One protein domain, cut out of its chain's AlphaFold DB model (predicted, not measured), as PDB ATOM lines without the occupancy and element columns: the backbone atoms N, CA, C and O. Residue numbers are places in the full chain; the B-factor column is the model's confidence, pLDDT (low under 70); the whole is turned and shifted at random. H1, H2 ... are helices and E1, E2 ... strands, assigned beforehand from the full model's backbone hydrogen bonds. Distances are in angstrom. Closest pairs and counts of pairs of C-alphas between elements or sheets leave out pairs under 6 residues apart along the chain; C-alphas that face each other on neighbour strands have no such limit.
ATOM      1  N   THR A 845     -44.433  41.810  40.647       81.56
ATOM      2  CA  THR A 845     -44.292  42.631  39.430       81.56
ATOM      3  C   THR A 845     -43.132  43.611  39.567       81.56
ATOM      4  O   THR A 845     -43.162  44.473  40.447       81.56
ATOM      5  N   VAL A 846     -42.129  43.516  38.692       84.88
ATOM      6  CA  VAL A 846     -40.991  44.452  38.643       84.88
ATOM      7  C   VAL A 846     -41.453  45.827  38.138       84.88
ATOM      8  O   VAL A 846     -42.181  45.901  37.150       84.88
ATOM      9  N   THR A 847     -41.042  46.913  38.803       83.62
ATOM     10  CA  THR A 847     -41.404  48.299  38.433       83.62
ATOM     11  C   THR A 847     -40.216  49.156  37.987       83.62
ATOM     12  O   THR A 847     -40.403  50.088  37.206       83.62
ATOM     13  N   ALA A 848     -38.998  48.829  38.426       85.44
ATOM     14  CA  ALA A 848     -37.756  49.477  37.998       85.44
ATOM     15  C   ALA A 848     -36.576  48.492  38.053       85.44
ATOM     16  O   ALA A 848     -36.573  47.584  38.883       85.44
ATOM     17  N   VAL A 849     -35.565  48.684  37.199       87.19
ATOM     18  CA  VAL A 849     -34.305  47.914  37.183       87.19
ATOM     19  C   VAL A 849     -33.147  48.866  36.875       87.19
ATOM     20  O   VAL A 849     -33.308  49.779  36.065       87.19
ATOM     21  N   ILE A 850     -31.990  48.663  37.511       86.62
ATOM     22  CA  ILE A 850     -30.723  49.331  37.181       86.62
ATOM     23  C   ILE A 850     -29.601  48.286  37.124       86.62
ATOM     24  O   ILE A 850     -29.482  47.453  38.022       86.62
ATOM     25  N   GLY A 851     -28.751  48.376  36.099       82.06
ATOM     26  CA  GLY A 851     -27.627  47.465  35.863       82.06
ATOM     27  C   GLY A 851     -27.956  46.338  34.880       82.06
ATOM     28  O   GLY A 851     -29.119  46.060  34.598       82.06
ATOM     29  N   GLU A 852     -26.908  45.698  34.365       70.25
ATOM     30  CA  GLU A 852     -26.977  44.619  33.374       70.25
ATOM     31  C   GLU A 852     -26.348  43.331  33.940       70.25
ATOM     32  O   GLU A 852     -25.388  43.377  34.716       70.25
ATOM     33  N   GLY A 853     -26.868  42.169  33.536       74.38
ATOM     34  CA  GLY A 853     -26.332  40.860  33.928       74.38
ATOM     35  C   GLY A 853     -26.425  40.556  35.431       74.38
ATOM     36  O   GLY A 853     -27.359  40.971  36.112       74.38
ATOM     37  N   GLU A 854     -25.443  39.814  35.953       69.38
ATOM     38  CA  GLU A 854     -25.414  39.308  37.341       69.38
ATOM     39  C   GLU A 854     -25.375  40.414  38.417       69.38
ATOM     40  O   GLU A 854     -25.633  40.140  39.586       69.38
ATOM     41  N   ALA A 855     -25.079  41.663  38.041       73.31
ATOM     42  CA  ALA A 855     -25.053  42.818  38.941       73.31
ATOM     43  C   ALA A 855     -26.338  43.673  38.899       73.31
ATOM     44  O   ALA A 855     -26.393  44.718  39.550       73.31
ATOM     45  N   ALA A 856     -27.360  43.271  38.132       83.56
ATOM     46  CA  ALA A 856     -28.611  44.017  38.032       83.56
ATOM     47  C   ALA A 856     -29.402  44.012  39.354       83.56
ATOM     48  O   ALA A 856     -29.471  43.006  40.067       83.56
ATOM     49  N   VAL A 857     -30.031  45.149  39.659       87.50
ATOM     50  CA  VAL A 857     -30.836  45.372  40.866       87.50
ATOM     51  C   VAL A 857     -32.217  45.868  40.461       87.50
ATOM     52  O   VAL A 857     -32.348  46.878  39.767       87.50
ATOM     53  N   ALA A 858     -33.252  45.168  40.910       88.69
ATOM     54  CA  ALA A 858     -34.646  45.437  40.595       88.69
ATOM     55  C   ALA A 858     -35.428  45.936  41.818       88.69
ATOM     56  O   ALA A 858     -35.144  45.574  42.960       88.69
ATOM     57  N   LEU A 859     -36.463  46.732  41.560       89.44
ATOM     58  CA  LEU A 859     -37.526  47.046  42.507       89.44
ATOM     59  C   LEU A 859     -38.777  46.263  42.095       89.44
ATOM     60  O   LEU A 859     -39.282  46.438  40.985       89.44
ATOM     61  N   ALA A 860     -39.272  45.396  42.974       88.00
ATOM     62  CA  ALA A 860     -40.440  44.554  42.740       88.00
ATOM     63  C   ALA A 860     -41.575  44.885  43.717       88.00
ATOM     64  O   ALA A 860     -41.343  45.142  44.897       88.00
ATOM     65  N   LEU A 861     -42.814  44.849  43.231       87.88
ATOM     66  CA  LEU A 861     -44.024  44.896  44.046       87.88
ATOM     67  C   LEU A 861     -44.520  43.473  44.311       87.88
ATOM     68  O   LEU A 861     -44.873  42.751  43.378       87.88
ATOM     69  N   SER A 862     -44.606  43.097  45.582       82.50
ATOM     70  CA  SER A 862     -45.155  41.817  46.040       82.50
ATOM     71  C   SER A 862     -46.086  42.034  47.241       82.50
ATOM     72  O   SER A 862     -45.938  43.024  47.963       82.50
ATOM     73  N   PRO A 863     -47.096  41.174  47.458       79.44
ATOM     74  CA  PRO A 863     -47.896  41.217  48.676       79.44
ATOM     75  C   PRO A 863     -47.097  40.656  49.859       79.44
ATOM     76  O   PRO A 863     -46.423  39.635  49.736       79.44
ATOM     77  N   ASP A 864     -47.205  41.299  51.020       77.94
ATOM     78  CA  ASP A 864     -46.716  40.747  52.280       77.94
ATOM     79  C   ASP A 864     -47.631  39.619  52.806       77.94
ATOM     80  O   ASP A 864     -48.687  39.313  52.241       77.94
ATOM     81  N   ALA A 865     -47.264  39.021  53.944       72.75
ATOM     82  CA  ALA A 865     -48.056  37.973  54.598       72.75
ATOM     83  C   ALA A 865     -49.459  38.427  55.076       72.75
ATOM     84  O   ALA A 865     -50.272  37.587  55.461       72.75
ATOM     85  N   ASN A 866     -49.760  39.730  55.049       76.69
ATOM     86  CA  ASN A 866     -51.066  40.309  55.365       76.69
ATOM     87  C   ASN A 866     -51.878  40.663  54.098       76.69
ATOM     88  O   ASN A 866     -53.020  41.115  54.207       76.69
ATOM     89  N   GLY A 867     -51.314  40.465  52.898       72.44
ATOM     90  CA  GLY A 867     -51.911  40.843  51.616       72.44
ATOM     91  C   GLY A 867     -51.737  42.321  51.242       72.44
ATOM     92  O   GLY A 867     -52.401  42.797  50.320       72.44
ATOM     93  N   GLN A 868     -50.872  43.060  51.939       75.81
ATOM     94  CA  GLN A 868     -50.544  44.452  51.641       75.81
ATOM     95  C   GLN A 868     -49.351  44.518  50.680       75.81
ATOM     96  O   GLN A 868     -48.307  43.924  50.931       75.81
ATOM     97  N   MET A 869     -49.481  45.267  49.579       79.38
ATOM     98  CA  MET A 869     -48.385  45.430  48.616       79.38
ATOM     99  C   MET A 869     -47.207  46.185  49.246       79.38
ATOM    100  O   MET A 869     -47.355  47.332  49.677       79.38
ATOM    101  N   ILE A 870     -46.039  45.548  49.255       83.62
ATOM    102  CA  ILE A 870     -44.752  46.096  49.687       83.62
ATOM    103  C   ILE A 870     -43.792  46.186  48.498       83.62
ATOM    104  O   ILE A 870     -43.933  45.467  47.508       83.62
ATOM    105  N   LYS A 871     -42.805  47.084  48.591       88.44
ATOM    106  CA  LYS A 871     -41.722  47.192  47.606       88.44
ATOM    107  C   LYS A 871     -40.517  46.415  48.111       88.44
ATOM    108  O   LYS A 871     -40.099  46.615  49.246       88.44
ATOM    109  N   GLN A 872     -39.959  45.542  47.289       89.25
ATOM    110  CA  GLN A 872     -38.785  44.729  47.598       89.25
ATOM    111  C   GLN A 872     -37.646  45.098  46.649       89.25
ATOM    112  O   GLN A 872     -37.871  45.281  45.455       89.25
ATOM    113  N   ILE A 873     -36.432  45.216  47.180       89.81
ATOM    114  CA  ILE A 873     -35.210  45.368  46.383       89.81
ATOM    115  C   ILE A 873     -34.659  43.965  46.156       89.81
ATOM    116  O   ILE A 873     -34.374  43.270  47.130       89.81
ATOM    117  N   VAL A 874     -34.523  43.553  44.899       89.69
ATOM    118  CA  VAL A 874     -34.184  42.179  44.505       89.69
ATOM    119  C   VAL A 874     -32.960  42.188  43.590       89.69
ATOM    120  O   VAL A 874     -32.838  43.052  42.724       89.69
ATOM    121  N   LEU A 875     -32.042  41.246  43.790       87.81
ATOM    122  CA  LEU A 875     -30.882  41.025  42.923       87.81
ATOM    123  C   LEU A 875     -31.234  40.181  41.689       87.81
ATOM    124  O   LEU A 875     -32.243  39.477  41.664       87.81
ATOM    125  N   ALA A 876     -30.350  40.196  40.687       82.19
ATOM    126  CA  ALA A 876     -30.418  39.326  39.509       82.19
ATOM    127  C   ALA A 876     -30.492  37.817  39.840       82.19
ATOM    128  O   ALA A 876     -31.020  37.039  39.049       82.19
ATOM    129  N   ASP A 877     -29.991  37.407  41.011       79.38
ATOM    130  CA  ASP A 877     -30.036  36.031  41.530       79.38
ATOM    131  C   ASP A 877     -31.305  35.707  42.355       79.38
ATOM    132  O   ASP A 877     -31.398  34.638  42.956       79.38
ATOM    133  N   GLY A 878     -32.272  36.632  42.410       76.88
ATOM    134  CA  GLY A 878     -33.530  36.494  43.145       76.88
ATOM    135  C   GLY A 878     -33.477  36.862  44.635       76.88
ATOM    136  O   GLY A 878     -34.530  36.904  45.272       76.88
ATOM    137  N   HIS A 879     -32.311  37.170  45.219       82.19
ATOM    138  CA  HIS A 879     -32.229  37.485  46.651       82.19
ATOM    139  C   HIS A 879     -32.762  38.888  46.972       82.19
ATOM    140  O   HIS A 879     -32.411  39.881  46.331       82.19
ATOM    141  N   VAL A 880     -33.581  38.979  48.023       86.56
ATOM    142  CA  VAL A 880     -34.171  40.239  48.499       86.56
ATOM    143  C   VAL A 880     -33.210  40.950  49.459       86.56
ATOM    144  O   VAL A 880     -32.984  40.491  50.578       86.56
ATOM    145  N   LEU A 881     -32.681  42.107  49.054       83.75
ATOM    146  CA  LEU A 881     -31.811  42.952  49.886       83.75
ATOM    147  C   LEU A 881     -32.575  43.706  50.987       83.75
ATOM    148  O   LEU A 881     -32.000  44.072  52.013       83.75
ATOM    149  N   GLY A 882     -33.867  43.955  50.786       85.00
ATOM    150  CA  GLY A 882     -34.706  44.627  51.772       85.00
ATOM    151  C   GLY A 882     -36.085  45.004  51.248       85.00
ATOM    152  O   GLY A 882     -36.362  44.922  50.050       85.00
ATOM    153  N   THR A 883     -36.949  45.431  52.163       84.38
ATOM    154  CA  THR A 883     -38.308  45.895  51.890       84.38
ATOM    155  C   THR A 883     -38.423  47.391  52.193       84.38
ATOM    156  O   THR A 883     -38.021  47.866  53.254       84.38
ATOM    157  N   CYS A 884     -38.952  48.155  51.243       79.88
ATOM    158  CA  CYS A 884     -39.250  49.572  51.391       79.88
ATOM    159  C   CYS A 884     -40.750  49.743  51.663       79.88
ATOM    160  O   CYS A 884     -41.599  49.275  50.895       79.88
ATOM    161  N   THR A 885     -41.082  50.391  52.776       69.50
ATOM    162  CA  THR A 885     -42.464  50.702  53.157       69.50
ATOM    163  C   THR A 885     -43.005  51.903  52.374       69.50
ATOM    164  O   THR A 885     -42.260  52.688  51.788       69.50
ATOM    165  N   SER A 886     -44.322  52.127  52.414       61.53
ATOM    166  CA  SER A 886     -44.931  53.342  51.851       61.53
ATOM    167  C   SER A 886     -44.554  54.637  52.594       61.53
ATOM    168  O   SER A 886     -44.782  55.719  52.056       61.53
ATOM    169  N   SER A 887     -43.949  54.548  53.789       59.16
ATOM    170  CA  SER A 887     -43.305  55.671  54.494       59.16
ATOM    171  C   SER A 887     -41.885  55.981  53.991       59.16
ATOM    172  O   SER A 887     -41.314  56.986  54.407       59.16
ATOM    173  N   GLY A 888     -41.319  55.163  53.093       61.53
ATOM    174  CA  GLY A 888     -39.946  55.305  52.599       61.53
ATOM    175  C   GLY A 888     -38.876  54.733  53.539       61.53
ATOM    176  O   GLY A 888     -37.692  55.006  53.353       61.53
ATOM    177  N   GLU A 889     -39.270  53.954  54.549       71.25
ATOM    178  CA  GLU A 889     -38.337  53.290  55.459       71.25
ATOM    179  C   GLU A 889     -37.867  51.968  54.842       71.25
ATOM    180  O   GLU A 889     -38.671  51.089  54.520       71.25
ATOM    181  N   LEU A 890     -36.551  51.829  54.672       76.75
ATOM    182  CA  LEU A 890     -35.920  50.613  54.166       76.75
ATOM    183  C   LEU A 890     -35.585  49.669  55.327       76.75
ATOM    184  O   LEU A 890     -34.685  49.942  56.119       76.75
ATOM    185  N   SER A 891     -36.278  48.535  55.391       80.81
ATOM    186  CA  SER A 891     -35.932  47.408  56.260       80.81
ATOM    187  C   SER A 891     -35.038  46.437  55.491       80.81
ATOM    188  O   SER A 891     -35.436  45.942  54.441       80.81
ATOM    189  N   LEU A 892     -33.826  46.166  55.979       82.88
ATOM    190  CA  LEU A 892     -32.907  45.231  55.318       82.88
ATOM    191  C   LEU A 892     -33.338  43.770  55.515       82.88
ATOM    192  O   LEU A 892     -33.935  43.424  56.536       82.88
ATOM    193  N   GLY A 893     -33.029  42.922  54.531       76.31
ATOM    194  CA  GLY A 893     -33.275  41.482  54.590       76.31
ATOM    195  C   GLY A 893     -32.406  40.771  55.634       76.31
ATOM    196  O   GLY A 893     -31.331  41.248  56.007       76.31
ATOM    197  N   GLU A 894     -32.852  39.604  56.103       74.12
ATOM    198  CA  GLU A 894     -32.055  38.784  57.017       74.12
ATOM    199  C   GLU A 894     -30.754  38.335  56.324       74.12
ATOM    200  O   GLU A 894     -30.764  37.870  55.188       74.12
ATOM    201  N   GLY A 895     -29.612  38.545  56.987       72.31
ATOM    202  CA  GLY A 895     -28.286  38.302  56.408       72.31
ATOM    203  C   GLY A 895     -27.709  39.442  55.553       72.31
ATOM    204  O   GLY A 895     -26.572  39.319  55.100       72.31
ATOM    205  N   VAL A 896     -28.417  40.559  55.349       82.31
ATOM    206  CA  VAL A 896     -27.900  41.714  54.590       82.31
ATOM    207  C   VAL A 896     -27.116  42.661  55.503       82.31
ATOM    208  O   VAL A 896     -27.587  43.061  56.567       82.31
ATOM    209  N   GLN A 897     -25.908  43.035  55.082       82.25
ATOM    210  CA  GLN A 897     -24.996  43.911  55.819       82.25
ATOM    211  C   GLN A 897     -24.779  45.230  55.072       82.25
ATOM    212  O   GLN A 897     -24.602  45.246  53.853       82.25
ATOM    213  N   LEU A 898     -24.755  46.335  55.822       84.38
ATOM    214  CA  LEU A 898     -24.323  47.640  55.331       84.38
ATOM    215  C   LEU A 898     -22.813  47.776  55.561       84.38
ATOM    216  O   LEU A 898     -22.363  47.871  56.704       84.38
ATOM    217  N   LEU A 899     -22.038  47.789  54.482       84.19
ATOM    218  CA  LEU A 899     -20.601  48.050  54.497       84.19
ATOM    219  C   LEU A 899     -20.356  49.526  54.185       84.19
ATOM    220  O   LEU A 899     -20.899  50.050  53.216       84.19
ATOM    221  N   GLN A 900     -19.514  50.194  54.972       86.19
ATOM    222  CA  GLN A 900     -19.025  51.531  54.640       86.19
ATOM    223  C   GLN A 900     -17.565  51.432  54.197       86.19
ATOM    224  O   GLN A 900     -16.725  50.923  54.939       86.19
ATOM    225  N   GLN A 901     -17.284  51.873  52.972       83.12
ATOM    226  CA  GLN A 901     -15.936  51.923  52.411       83.12
ATOM    227  C   GLN A 901     -15.160  53.132  52.946       83.12
ATOM    228  O   GLN A 901     -15.744  54.094  53.450       83.12
ATOM    229  N   GLU A 902     -13.833  53.093  52.815       76.50
ATOM    230  CA  GLU A 902     -12.937  54.155  53.295       76.50
ATOM    231  C   GLU A 902     -13.171  55.492  52.559       76.50
ATOM    232  O   GLU A 902     -13.067  56.552  53.172       76.50
ATOM    233  N   ASP A 903     -13.636  55.443  51.304       76.44
ATOM    234  CA  ASP A 903     -14.096  56.596  50.509       76.44
ATOM    235  C   ASP A 903     -15.456  57.176  50.965       76.44
ATOM    236  O   ASP A 903     -16.034  58.048  50.314       76.44
ATOM    237  N   GLY A 904     -16.022  56.669  52.064       77.69
ATOM    238  CA  GLY A 904     -17.290  57.111  52.649       77.69
ATOM    239  C   GLY A 904     -18.550  56.531  51.997       77.69
ATOM    240  O   GLY A 904     -19.631  56.650  52.582       77.69
ATOM    241  N   GLN A 905     -18.435  55.871  50.840       81.19
ATOM    242  CA  GLN A 905     -19.555  55.199  50.174       81.19
ATOM    243  C   GLN A 905     -20.144  54.079  51.044       81.19
ATOM    244  O   GLN A 905     -19.425  53.378  51.758       81.19
ATOM    245  N   ALA A 906     -21.464  53.904  50.971       86.12
ATOM    246  CA  ALA A 906     -22.187  52.850  51.676       86.12
ATOM    247  C   ALA A 906     -22.719  51.818  50.673       86.12
ATOM    248  O   ALA A 906     -23.438  52.172  49.738       86.12
ATOM    249  N   LEU A 907     -22.380  50.548  50.887       86.19
ATOM    250  CA  LEU A 907     -22.772  49.406  50.064       86.19
ATOM    251  C   LEU A 907     -23.653  48.448  50.875       86.19
ATOM    252  O   LEU A 907     -23.430  48.244  52.067       86.19
ATOM    253  N   LEU A 908     -24.619  47.813  50.221       85.06
ATOM    254  CA  LEU A 908     -25.362  46.670  50.744       85.06
ATOM    255  C   LEU A 908     -24.766  45.381  50.177       85.06
ATOM    256  O   LEU A 908     -24.621  45.256  48.963       85.06
ATOM    257  N   GLN A 909     -24.462  44.415  51.042       81.88
ATOM    258  CA  GLN A 909     -24.055  43.067  50.645       81.88
ATOM    259  C   GLN A 909     -24.932  42.026  51.348       81.88
ATOM    260  O   GLN A 909     -25.071  42.049  52.570       81.88
ATOM    261  N   SER A 910     -25.508  41.093  50.590       81.25
ATOM    262  CA  SER A 910     -26.181  39.913  51.148       81.25
ATOM    263  C   SER A 910     -25.149  38.856  51.557       81.25
ATOM    264  O   SER A 910     -24.194  38.602  50.828       81.25
ATOM    265  N   ALA A 911     -25.348  38.181  52.692       73.06
ATOM    266  CA  ALA A 911     -24.509  37.049  53.099       73.06
ATOM    267  C   ALA A 911     -24.558  35.849  52.127       73.06
ATOM    268  O   ALA A 911     -23.709  34.964  52.214       73.06
ATOM    269  N   HIS A 912     -25.535  35.817  51.214       68.50
ATOM    270  CA  HIS A 912     -25.736  34.739  50.242       68.50
ATOM    271  C   HIS A 912     -25.123  35.039  48.862       68.50
ATOM    272  O   HIS A 912     -24.870  34.108  48.100       68.50
ATOM    273  N   SER A 913     -24.820  36.308  48.559       69.88
ATOM    274  CA  SER A 913     -24.311  36.757  47.257       69.88
ATOM    275  C   SER A 913     -23.103  37.686  47.424       69.88
ATOM    276  O   SER A 913     -23.174  38.675  48.151       69.88
ATOM    277  N   ASN A 914     -22.014  37.472  46.680       73.62
ATOM    278  CA  ASN A 914     -20.875  38.410  46.683       73.62
ATOM    279  C   ASN A 914     -21.152  39.740  45.948       73.62
ATOM    280  O   ASN A 914     -20.263  40.585  45.860       73.62
ATOM    281  N   ILE A 915     -22.370  39.935  45.434       80.38
ATOM    282  CA  ILE A 915     -22.824  41.181  44.814       80.38
ATOM    283  C   ILE A 915     -22.907  42.275  45.889       80.38
ATOM    284  O   ILE A 915     -23.546  42.097  46.930       80.38
ATOM    285  N   GLN A 916     -22.262  43.412  45.626       84.19
ATOM    286  CA  GLN A 916     -22.303  44.605  46.470       84.19
ATOM    287  C   GLN A 916     -23.045  45.720  45.727       84.19
ATOM    288  O   GLN A 916     -22.651  46.102  44.627       84.19
ATOM    289  N   VAL A 917     -24.115  46.243  46.323       85.38
ATOM    290  CA  VAL A 917     -24.984  47.261  45.715       85.38
ATOM    291  C   VAL A 917     -24.781  48.607  46.409       85.38
ATOM    292  O   VAL A 917     -25.057  48.704  47.606       85.38
ATOM    293  N   PRO A 918     -24.352  49.670  45.705       88.31
ATOM    294  CA  PRO A 918     -24.282  51.004  46.288       88.31
ATOM    295  C   PRO A 918     -25.648  51.495  46.776       88.31
ATOM    296  O   PRO A 918     -26.660  51.392  46.078       88.31
ATOM    297  N   LEU A 919     -25.680  52.091  47.969       84.81
ATOM    298  CA  LEU A 919     -26.902  52.653  48.547       84.81
ATOM    299  C   LEU A 919     -27.470  53.796  47.685       84.81
ATOM    300  O   LEU A 919     -28.676  54.035  47.687       84.81
ATOM    301  N   ASP A 920     -26.625  54.467  46.900       85.69
ATOM    302  CA  ASP A 920     -27.054  55.457  45.913       85.69
ATOM    303  C   ASP A 920     -27.785  54.832  44.714       85.69
ATOM    304  O   ASP A 920     -28.786  55.391  44.273       85.69
ATOM    305  N   THR A 921     -27.421  53.625  44.267       86.62
ATOM    306  CA  THR A 921     -28.200  52.870  43.264       86.62
ATOM    307  C   THR A 921     -29.613  52.574  43.775       86.62
ATOM    308  O   THR A 921     -30.593  52.747  43.051       86.62
ATOM    309  N   VAL A 922     -29.742  52.216  45.059       83.44
ATOM    310  CA  VAL A 922     -31.043  52.033  45.729       83.44
ATOM    311  C   VAL A 922     -31.835  53.343  45.814       83.44
ATOM    312  O   VAL A 922     -33.044  53.345  45.576       83.44
ATOM    313  N   ARG A 923     -31.181  54.476  46.104       84.31
ATOM    314  CA  ARG A 923     -31.830  55.800  46.096       84.31
ATOM    315  C   ARG A 923     -32.345  56.173  44.703       84.31
ATOM    316  O   ARG A 923     -33.462  56.675  44.603       84.31
ATOM    317  N   VAL A 924     -31.584  55.896  43.639       87.38
ATOM    318  CA  VAL A 924     -32.009  56.164  42.252       87.38
ATOM    319  C   VAL A 924     -33.196  55.280  41.854       87.38
ATOM    320  O   VAL A 924     -34.175  55.814  41.338       87.38
ATOM    321  N   LEU A 925     -33.184  53.976  42.176       84.12
ATOM    322  CA  LEU A 925     -34.337  53.078  41.968       84.12
ATOM    323  C   LEU A 925     -35.622  53.629  42.613       84.12
ATOM    324  O   LEU A 925     -36.667  53.703  41.966       84.12
ATOM    325  N   LEU A 926     -35.542  54.061  43.877       82.06
ATOM    326  CA  LEU A 926     -36.684  54.627  44.604       82.06
ATOM    327  C   LEU A 926     -37.129  55.995  44.049       82.06
ATOM    328  O   LEU A 926     -38.320  56.305  44.087       82.06
ATOM    329  N   HIS A 927     -36.208  56.797  43.505       83.25
ATOM    330  CA  HIS A 927     -36.524  58.083  42.879       83.25
ATOM    331  C   HIS A 927     -37.219  57.915  41.519       83.25
ATOM    332  O   HIS A 927     -38.232  58.567  41.274       83.25
ATOM    333  N   MET A 928     -36.735  57.010  40.658       81.50
ATOM    334  CA  MET A 928     -37.371  56.693  39.367       81.50
ATOM    335  C   MET A 928     -38.817  56.213  39.564       81.50
ATOM    336  O   MET A 928     -39.741  56.691  38.907       81.50
ATOM    337  N   GLU A 929     -39.025  55.329  40.540       79.56
ATOM    338  CA  GLU A 929     -40.347  54.870  40.969       79.56
ATOM    339  C   GLU A 929     -41.239  56.030  41.461       79.56
ATOM    340  O   GLU A 929     -42.421  56.093  41.124       79.56
ATOM    341  N   GLN A 930     -40.694  56.980  42.230       77.44
ATOM    342  CA  GLN A 930     -41.452  58.146  42.697       77.44
ATOM    343  C   GLN A 930     -41.813  59.120  41.561       77.44
ATOM    344  O   GLN A 930     -42.881  59.732  41.617       77.44
ATOM    345  N   GLN A 931     -40.981  59.239  40.521       72.06
ATOM    346  CA  GLN A 931     -41.292  60.021  39.319       72.06
ATOM    347  C   GLN A 931     -42.400  59.358  38.489       72.06
ATOM    348  O   GLN A 931     -43.376  60.028  38.159       72.06
ATOM    349  N   ASN A 932     -42.334  58.039  38.263       69.62
ATOM    350  CA  ASN A 932     -43.403  57.282  37.594       69.62
ATOM    351  C   ASN A 932     -44.776  57.464  38.275       69.62
ATOM    352  O   ASN A 932     -45.798  57.533  37.597       69.62
ATOM    353  N   ILE A 933     -44.810  57.593  39.608       67.50
ATOM    354  CA  ILE A 933     -46.040  57.841  40.382       67.50
ATOM    355  C   ILE A 933     -46.543  59.298  40.258       67.50
ATOM    356  O   ILE A 933     -47.726  59.547  40.480       67.50
ATOM    357  N   GLN A 934     -45.691  60.266  39.903       51.97
ATOM    358  CA  GLN A 934     -46.098  61.667  39.693       51.97
ATOM    359  C   GLN A 934     -46.537  61.979  38.253       51.97
ATOM    360  O   GLN A 934     -47.202  62.993  38.038       51.97
ATOM    361  N   GLU A 935     -46.182  61.140  37.276       44.16
ATOM    362  CA  GLU A 935     -46.519  61.343  35.857       44.16
ATOM    363  C   GLU A 935     -47.765  60.561  35.373       44.16
ATOM    364  O   GLU A 935     -48.212  60.784  34.243       44.16
ATOM    365  N   GLY A 936     -48.341  59.688  36.216       39.66
ATOM    366  CA  GLY A 936     -49.527  58.850  35.934       39.66
ATOM    367  C   GLY A 936     -50.874  59.432  36.368       39.66
ATOM    368  O   GLY A 936     -51.800  59.428  35.522       39.66
TER     369      GLY A 936
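What this domain is: This is residues 845 to 936 of the 936 residues of the protein "C2H2-type domain-containing protein" of Tropilaelaps mercedesae (UniProt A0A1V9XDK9). A strongly twisted sheet of five strands, E1 to E5, has one long helix, H1, across one of its faces, and a small second sheet, E6 to E8, caps one end of this pair. The chain passes from the large sheet into the small one, and H1 starts directly from E8 and runs back over the side of the large sheet made by E1 and E2. The printed part has 92 residues, with eight named strands followed by one named helix; both sheets are antiparallel, in the orders E1 E2 E3 E4 E5 and E6 E7 E8, and the class is mixed, helices and strands. The whole is compact, with a radius of gyration of the C-alphas of 13.1 A and spans of 39 by 29 by 27 A.

How they stand to each other: The large sheet holds E1, residues 845 to 850, E2, 857 to 863, E3, 869 to 875, E4, 880 to 884, and E5, 890 to 892. It is a meander, each strand the antiparallel neighbour of the one before, and E1 and E5 are its edge strands. N 847 and O 859 of the hairpin E1 and E2 are within hydrogen-bond range at 2.8 A, as are N 872 and O 860 of E3 and E2 at 2.8 A, N 873 and O 882 of E3 and E4 at 2.9 A, and N 883 and O 891 of E4 and E5 at 2.8 A. H1, residues 919 to 935, is on one face of this sheet, making two layers, at a height over the sheet of 8.5 A. It lies over E1 and E2, and only just not over E3, on which 2 of its 17 C-alphas fall. On the local plane it stands at 47 degrees to E2, slantwise to the strands. The closest C-alphas of E1 and H1 are those of Ala 848 and Leu 925, 6.4 A. Every O i to N i+4 pair of H1 is within hydrogen-bond range. E6, residues 896 to 900, E7, 906 to 910, and E8, 916 to 918, form a second meander, with N 899 and O 907 at 2.8 A and N 908 and O 917 at 2.8 A, both within hydrogen-bond range. The closest C-alphas of E4 and E7 are those of Leu 881 and Ser 910, 6.5 A. H1 is on this sheet too; the closest C-alphas of E7 and H1 are those of Leu 907 and Leu 919, 5.5 A. E5 and E6 meet only through their link, and E1 and E7 are apart.

Where its parts are: E1 begins at C-alpha 845, (-44.292, 42.631, 39.430), and is 15.3 A long from first to last C-alpha. E2 measures 19.2 A, E3 18.9 A, E4 11.0 A and E5 6.3 A. E6 measures 13.2 A, E7 13.5 A and E8 6.7 A. H1 is 24.9 A long, from C-alpha 919 at (-26.902, 52.653, 48.547) to C-alpha 935 at (-46.519, 61.343, 35.857).

The domain as a whole: The two C-alphas farthest apart, those of Gly 867 and Glu 902, are 41.2 A apart. The printed part has no cut and no long link. Its mean pLDDT is 79.1; residues 854, 885 to 888, 912 to 913 and 932 to 936 are under 70.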